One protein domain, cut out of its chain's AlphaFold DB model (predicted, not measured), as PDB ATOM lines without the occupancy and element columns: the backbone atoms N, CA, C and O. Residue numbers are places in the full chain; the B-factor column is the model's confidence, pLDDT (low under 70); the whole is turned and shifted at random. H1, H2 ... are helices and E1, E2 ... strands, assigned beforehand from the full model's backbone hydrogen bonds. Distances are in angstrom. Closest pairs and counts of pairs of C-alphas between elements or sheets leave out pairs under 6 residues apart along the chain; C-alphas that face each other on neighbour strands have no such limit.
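This is residues 97 to 154 of the 181 residues of the protein "Cyclic di-GMP-binding protein" of Cedecea neteri (UniProt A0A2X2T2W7). A long helix, H2, runs beside a small two-strand parallel sheet, nearer E1 than E2, and the short helix H1 packs crosswise on H2's residues 138 to 142. The 58 printed residues hold H1, E1, H2, E2 in that order, class mixed. The whole is compact, radius of gyration of the C-alphas 11.2 A, yet elongated, spanning 30 by 19 by 18 A.

Start at H1, residues 97 to 102; it touches H2, residues 125 to 142, at H2's residues 138 to 142 alone, closest C-alphas Ala 102 and Ala 141, 5.5 A. Their tilt, 73 degrees, is only just about perpendicular. E1, residues 116 to 119, and E2, residues 150 to 153, are parallel neighbours at 23 degrees; find N 117 and O 150 within hydrogen-bond range, 2.8 A. The closest C-alphas of E1 and H2, Leu 119 and Glu 127, are 7.3 A apart. E1, H2, E2 form a strand-helix-strand unit, parallel strands with a helix between, its crossover right-handed. In H1 and H2 every O i to N i+4 pair is within range.

Find C-alpha 97 at (125.966, 189.219, 81.600), where H1 begins. H2 runs 25.6 A from C-alpha 125; E2 ends at C-alpha 153, (130.017, 167.158, 65.615). H1 measures 8.2 A, E1 9.7 A, E2 10.2 A.

The printed part has no cut; the link H1 to E1 is long. No printed residue is under 70 in pLDDT.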
ATOM      1  N   SER A  97     124.875 188.517  80.918       87.19
ATOM      2  CA  SER A  97     125.966 189.219  81.600       87.19
ATOM      3  C   SER A  97     126.969 188.242  82.217       87.19
ATOM      4  O   SER A  97     128.172 188.481  82.156       87.19
ATOM      5  N   TYR A  98     126.509 187.097  82.733       87.56
ATOM      6  CA  TYR A  98     127.397 186.055  83.266       87.56
ATOM      7  C   TYR A  98     128.113 185.250  82.186       87.56
ATOM      8  O   TYR A  98     129.288 184.918  82.350       87.56
ATOM      9  N   PHE A  99     127.462 184.997  81.051       89.56
ATOM     10  CA  PHE A  99     128.162 184.431  79.901       89.56
ATOM     11  C   PHE A  99     129.226 185.401  79.376       89.56
ATOM     12  O   PHE A  99     130.319 184.987  78.988       89.56
ATOM     13  N   VAL A 100     128.929 186.703  79.385       88.38
ATOM     14  CA  VAL A 100     129.847 187.710  78.865       88.38
ATOM     15  C   VAL A 100     131.026 187.973  79.804       88.38
ATOM     16  O   VAL A 100     132.155 188.113  79.339       88.38
ATOM     17  N   GLY A 101     130.782 188.022  81.111       86.62
ATOM     18  CA  GLY A 101     131.832 188.267  82.097       86.62
ATOM     19  C   GLY A 101     132.649 187.024  82.431       86.62
ATOM     20  O   GLY A 101     133.852 187.123  82.605       86.62
ATOM     21  N   ALA A 102     132.008 185.857  82.533       89.06
ATOM     22  CA  ALA A 102     132.613 184.674  83.148       89.06
ATOM     23  C   ALA A 102     132.530 183.409  82.286       89.06
ATOM     24  O   ALA A 102     132.963 182.351  82.727       89.06
ATOM     25  N   SER A 103     131.904 183.454  81.103       91.44
ATOM     26  CA  SER A 103     131.514 182.256  80.333       91.44
ATOM     27  C   SER A 103     130.626 181.267  81.118       91.44
ATOM     28  O   SER A 103     130.505 180.091  80.765       91.44
ATOM     29  N   PHE A 104     129.963 181.744  82.178       91.06
ATOM     30  CA  PHE A 104     129.042 180.958  83.000       91.06
ATOM     31  C   PHE A 104     127.700 180.793  82.259       91.06
ATOM     32  O   PHE A 104     127.264 181.737  81.595       91.06
ATOM     33  N   PRO A 105     127.021 179.628  82.320       90.56
ATOM     34  CA  PRO A 105     127.227 178.484  83.224       90.56
ATOM     35  C   PRO A 105     128.258 177.446  82.765       90.56
ATOM     36  O   PRO A 105     128.533 176.493  83.494       90.56
ATOM     37  N   PHE A 106     128.831 177.604  81.577       91.81
ATOM     38  CA  PHE A 106     129.722 176.603  80.985       91.81
ATOM     39  C   PHE A 106     131.084 176.520  81.681       91.81
ATOM     40  O   PHE A 106     131.695 175.454  81.707       91.81
ATOM     41  N   SER A 107     131.517 177.618  82.295       90.69
ATOM     42  CA  SER A 107     132.734 177.728  83.103       90.69
ATOM     43  C   SER A 107     132.568 177.316  84.567       90.69
ATOM     44  O   SER A 107     133.474 177.543  85.365       90.69
ATOM     45  N   ARG A 108     131.441 176.692  84.956       88.88
ATOM     46  CA  ARG A 108     131.245 176.206  86.338       88.88
ATOM     47  C   ARG A 108     132.419 175.340  86.809       88.88
ATOM     48  O   ARG A 108     132.771 175.371  87.983       88.88
ATOM     49  N   LEU A 109     132.993 174.554  85.899       91.69
ATOM     50  CA  LEU A 109     134.300 173.939  86.081       91.69
ATOM     51  C   LEU A 109     135.273 174.653  85.151       91.69
ATOM     52  O   LEU A 109     135.049 174.687  83.941       91.69
ATOM     53  N   ALA A 110     136.332 175.215  85.729       91.81
ATOM     54  CA  ALA A 110     137.301 176.041  85.017       91.81
ATOM     55  C   ALA A 110     137.935 175.294  83.824       91.81
ATOM     56  O   ALA A 110     138.128 175.861  82.758       91.81
ATOM     57  N   ASP A 111     138.162 173.987  83.966       93.12
ATOM     58  CA  ASP A 111     138.733 173.105  82.938       93.12
ATOM     59  C   ASP A 111     137.727 172.599  81.884       93.12
ATOM     60  O   ASP A 111     138.090 171.829  80.988       93.12
ATOM     61  N   TYR A 112     136.457 172.998  82.002       95.00
ATOM     62  CA  TYR A 112     135.345 172.577  81.149       95.00
ATOM     63  C   TYR A 112     135.072 171.061  81.147       95.00
ATOM     64  O   TYR A 112     134.408 170.548  80.244       95.00
ATOM     65  N   SER A 113     135.490 170.330  82.182       94.69
ATOM     66  CA  SER A 113     135.352 168.861  82.274       94.69
ATOM     67  C   SER A 113     133.925 168.311  82.166       94.69
ATOM     68  O   SER A 113     133.727 167.134  81.855       94.69
ATOM     69  N   GLN A 114     132.913 169.146  82.409       93.62
ATOM     70  CA  GLN A 114     131.494 168.791  82.288       93.62
ATOM     71  C   GLN A 114     130.763 169.604  81.211       93.62
ATOM     72  O   GLN A 114     129.537 169.694  81.231       93.62
ATOM     73  N   THR A 115     131.508 170.165  80.257       94.12
ATOM     74  CA  THR A 115     130.973 170.994  79.174       94.12
ATOM     75  C   THR A 115     131.251 170.357  77.811       94.12
ATOM     76  O   THR A 115     132.347 169.862  77.534       94.12
ATOM     77  N   VAL A 116     130.238 170.383  76.942       94.25
ATOM     78  CA  VAL A 116     130.328 169.935  75.548       94.25
ATOM     79  C   VAL A 116     130.352 171.154  74.633       94.25
ATOM     80  O   VAL A 116     129.479 172.012  74.728       94.25
ATOM     81  N   LEU A 117     131.325 171.206  73.729       94.00
ATOM     82  CA  LEU A 117     131.334 172.118  72.595       94.00
ATOM     83  C   LEU A 117     130.767 171.375  71.384       94.00
ATOM     84  O   LEU A 117     131.331 170.374  70.941       94.00
ATOM     85  N   LEU A 118     129.627 171.833  70.878       93.44
ATOM     86  CA  LEU A 118     128.926 171.196  69.769       93.44
ATOM     87  C   LEU A 118     129.113 172.017  68.495       93.44
ATOM     88  O   LEU A 118     128.799 173.204  68.469       93.44
ATOM     89  N   LEU A 119     129.578 171.360  67.440       95.38
ATOM     90  CA  LEU A 119     129.665 171.888  66.085       95.38
ATOM     91  C   LEU A 119     128.703 171.131  65.159       95.38
ATOM     92  O   LEU A 119     128.271 170.023  65.489       95.38
ATOM     93  N   PRO A 120     128.363 171.683  63.983       93.75
ATOM     94  CA  PRO A 120     127.697 170.921  62.929       93.75
ATOM     95  C   PRO A 120     128.512 169.689  62.514       93.75
ATOM     96  O   PRO A 120     129.711 169.608  62.765       93.75
ATOM     97  N   GLU A 121     127.875 168.729  61.839       92.19
ATOM     98  CA  GLU A 121     128.553 167.507  61.366       92.19
ATOM     99  C   GLU A 121     129.715 167.813  60.405       92.19
ATOM    100  O   GLU A 121     130.743 167.138  60.422       92.19
ATOM    101  N   ARG A 122     129.565 168.861  59.589       93.94
ATOM    102  CA  ARG A 122     130.591 169.385  58.683       93.94
ATOM    103  C   ARG A 122     130.768 170.881  58.954       93.94
ATOM    104  O   ARG A 122     130.092 171.672  58.298       93.94
ATOM    105  N   PRO A 123     131.597 171.266  59.937       95.38
ATOM    106  CA  PRO A 123     131.788 172.666  60.278       95.38
ATOM    107  C   PRO A 123     132.596 173.384  59.194       95.38
ATOM    108  O   PRO A 123     133.549 172.839  58.634       95.38
ATOM    109  N   SER A 124     132.227 174.626  58.927       96.88
ATOM    110  CA  SER A 124     133.022 175.583  58.164       96.88
ATOM    111  C   SER A 124     134.216 176.091  58.979       96.88
ATOM    112  O   SER A 124     134.236 176.009  60.210       96.88
ATOM    113  N   GLU A 125     135.208 176.672  58.301       97.31
ATOM    114  CA  GLU A 125     136.351 177.319  58.961       97.31
ATOM    115  C   GLU A 125     135.902 178.405  59.949       97.31
ATOM    116  O   GLU A 125     136.431 178.488  61.056       97.31
ATOM    117  N   THR A 126     134.866 179.174  59.596       97.88
ATOM    118  CA  THR A 126     134.276 180.206  60.459       97.88
ATOM    119  C   THR A 126     133.714 179.627  61.758       97.88
ATOM    120  O   THR A 126     133.879 180.222  62.821       97.88
ATOM    121  N   GLU A 127     133.067 178.461  61.711       96.62
ATOM    122  CA  GLU A 127     132.502 177.819  62.906       96.62
ATOM    123  C   GLU A 127     133.597 177.263  63.822       96.62
ATOM    124  O   GLU A 127     133.497 177.383  65.045       96.62
ATOM    125  N   ILE A 128     134.673 176.721  63.246       96.69
ATOM    126  CA  ILE A 128     135.851 176.288  64.008       96.69
ATOM    127  C   ILE A 128     136.529 177.497  64.661       96.69
ATOM    128  O   ILE A 128     136.812 177.456  65.858       96.69
ATOM    129  N   ALA A 129     136.749 178.577  63.904       97.69
ATOM    130  CA  ALA A 129     137.336 179.812  64.419       97.69
ATOM    131  C   ALA A 129     136.498 180.383  65.570       97.69
ATOM    132  O   ALA A 129     137.027 180.635  66.647       97.69
ATOM    133  N   THR A 130     135.175 180.449  65.401       96.50
ATOM    134  CA  THR A 130     134.250 180.917  66.446       96.50
ATOM    135  C   THR A 130     134.346 180.064  67.712       96.50
ATOM    136  O   THR A 130     134.377 180.593  68.823       96.50
ATOM    137  N   LEU A 131     134.414 178.735  67.577       95.56
ATOM    138  CA  LEU A 131     134.574 177.843  68.727       95.56
ATOM    139  C   LEU A 131     135.908 178.074  69.446       95.56
ATOM    140  O   LEU A 131     135.943 178.064  70.680       95.56
ATOM    141  N   LEU A 132     136.993 178.279  68.700       95.44
ATOM    142  CA  LEU A 132     138.310 178.567  69.266       95.44
ATOM    143  C   LEU A 132     138.339 179.935  69.956       95.44
ATOM    144  O   LEU A 132     138.861 180.017  71.064       95.44
ATOM    145  N   ASP A 133     137.709 180.960  69.385       95.56
ATOM    146  CA  ASP A 133     137.597 182.296  69.985       95.56
ATOM    147  C   ASP A 133     136.812 182.258  71.302       95.56
ATOM    148  O   ASP A 133     137.248 182.798  72.324       95.56
ATOM    149  N   LEU A 134     135.675 181.552  71.317       93.56
ATOM    150  CA  LEU A 134     134.891 181.334  72.534       93.56
ATOM    151  C   LEU A 134     135.689 180.557  73.588       93.56
ATOM    152  O   LEU A 134     135.611 180.870  74.779       93.56
ATOM    153  N   SER A 135     136.476 179.570  73.157       94.38
ATOM    154  CA  SER A 135     137.328 178.778  74.047       94.38
ATOM    155  C   SER A 135     138.474 179.609  74.625       94.38
ATOM    156  O   SER A 135     138.722 179.543  75.826       94.38
ATOM    157  N   ALA A 136     139.139 180.430  73.809       93.25
ATOM    158  CA  ALA A 136     140.225 181.311  74.233       93.25
ATOM    159  C   ALA A 136     139.735 182.343  75.252       93.25
ATOM    160  O   ALA A 136     140.332 182.516  76.315       93.25
ATOM    161  N   ARG A 137     138.591 182.971  74.970       91.75
ATOM    162  CA  ARG A 137     137.947 183.903  75.895       91.75
ATOM    163  C   ARG A 137     137.576 183.240  77.216       91.75
ATOM    164  O   ARG A 137     137.789 183.827  78.273       91.75
ATOM    165  N   SER A 138     137.021 182.036  77.165       93.50
ATOM    166  CA  SER A 138     136.682 181.305  78.379       93.50
ATOM    167  C   SER A 138     137.918 180.924  79.199       93.50
ATOM    168  O   SER A 138     137.922 181.069  80.423       93.50
ATOM    169  N   GLY A 139     139.001 180.517  78.531       92.75
ATOM    170  CA  GLY A 139     140.264 180.239  79.203       92.75
ATOM    171  C   GLY A 139     140.850 181.477  79.883       92.75
ATOM    172  O   GLY A 139     141.351 181.382  80.999       92.75
ATOM    173  N   ASN A 140     140.704 182.654  79.266       91.81
ATOM    174  CA  ASN A 140     141.082 183.925  79.885       91.81
ATOM    175  C   ASN A 140     140.227 184.247  81.124       91.81
ATOM    176  O   ASN A 140     140.772 184.629  82.150       91.81
ATOM    177  N   ALA A 141     138.909 184.035  81.053       89.75
ATOM    178  CA  ALA A 141     137.996 184.296  82.173       89.75
ATOM    179  C   ALA A 141     138.196 183.336  83.363       89.75
ATOM    180  O   ALA A 141     137.911 183.684  84.502       89.75
ATOM    181  N   THR A 142     138.653 182.108  83.110       89.94
ATOM    182  CA  THR A 142     138.847 181.081  84.152       89.94
ATOM    183  C   THR A 142     140.297 180.940  84.615       89.94
ATOM    184  O   THR A 142     140.554 180.279  85.620       89.94
ATOM    185  N   GLY A 143     141.255 181.524  83.888       91.38
ATOM    186  CA  GLY A 143     142.688 181.387  84.153       91.38
ATOM    187  C   GLY A 143     143.267 180.004  83.824       91.38
ATOM    188  O   GLY A 143     144.396 179.709  84.215       91.38
ATOM    189  N   THR A 144     142.528 179.137  83.122       92.12
ATOM    190  CA  THR A 144     142.977 177.785  82.749       92.12
ATOM    191  C   THR A 144     142.602 177.441  81.311       92.12
ATOM    192  O   THR A 144     141.611 177.913  80.768       92.12
ATOM    193  N   ALA A 145     143.381 176.566  80.676       92.44
ATOM    194  CA  ALA A 145     143.024 176.031  79.369       92.44
ATOM    195  C   ALA A 145     141.832 175.060  79.472       92.44
ATOM    196  O   ALA A 145     141.745 174.265  80.412       92.44
ATOM    197  N   LEU A 146     140.962 175.074  78.459       93.62
ATOM    198  CA  LEU A 146     139.836 174.146  78.310       93.62
ATOM    199  C   LEU A 146     140.355 172.786  77.821       93.62
ATOM    200  O   LEU A 146     140.253 172.458  76.643       93.62
ATOM    201  N   ASN A 147     140.983 172.018  78.709       92.69
ATOM    202  CA  ASN A 147     141.666 170.766  78.369       92.69
ATOM    203  C   ASN A 147     140.852 169.496  78.675       92.69
ATOM    204  O   ASN A 147     141.260 168.412  78.252       92.69
ATOM    205  N   ASN A 148     139.720 169.610  79.380       94.44
ATOM    206  CA  ASN A 148     138.860 168.480  79.749       94.44
ATOM    207  C   ASN A 148     137.462 168.536  79.102       94.44
ATOM    208  O   ASN A 148     136.602 167.705  79.403       94.44
ATOM    209  N   ASN A 149     137.230 169.476  78.185       93.44
ATOM    210  CA  ASN A 149     135.990 169.591  77.425       93.44
ATOM    211  C   ASN A 149     135.786 168.427  76.438       93.44
ATOM    212  O   ASN A 149     136.708 167.700  76.065       93.44
ATOM    213  N   ARG A 150     134.545 168.267  75.966       93.44
ATOM    214  CA  ARG A 150     134.212 167.335  74.877       93.44
ATOM    215  C   ARG A 150     133.796 168.114  73.644       93.44
ATOM    216  O   ARG A 150     132.878 168.919  73.737       93.44
ATOM    217  N   VAL A 151     134.413 167.842  72.499       93.00
ATOM    218  CA  VAL A 151     133.972 168.400  71.214       93.00
ATOM    219  C   VAL A 151     133.161 167.347  70.467       93.00
ATOM    220  O   VAL A 151     133.605 166.206  70.315       93.00
ATOM    221  N   MET A 152     131.959 167.718  70.037       93.00
ATOM    222  CA  MET A 152     131.036 166.862  69.294       93.00
ATOM    223  C   MET A 152     130.653 167.525  67.973       93.00
ATOM    224  O   MET A 152     130.500 168.741  67.917       93.00
ATOM    225  N   PHE A 153     130.466 166.715  66.934       92.00
ATOM    226  CA  PHE A 153     130.017 167.158  65.615       92.00
ATOM    227  C   PHE A 153     128.671 166.515  65.296       92.00
ATOM    228  O   PHE A 153     128.534 165.292  65.371       92.00
ATOM    229  N   GLY A 154     127.689 167.340  64.941       87.19
ATOM    230  CA  GLY A 154     126.311 166.919  64.723       87.19
ATOM    231  C   GLY A 154     125.594 166.528  66.020       87.19
ATOM    232  O   GLY A 154     126.201 166.199  67.041       87.19
TER     233      GLY A 154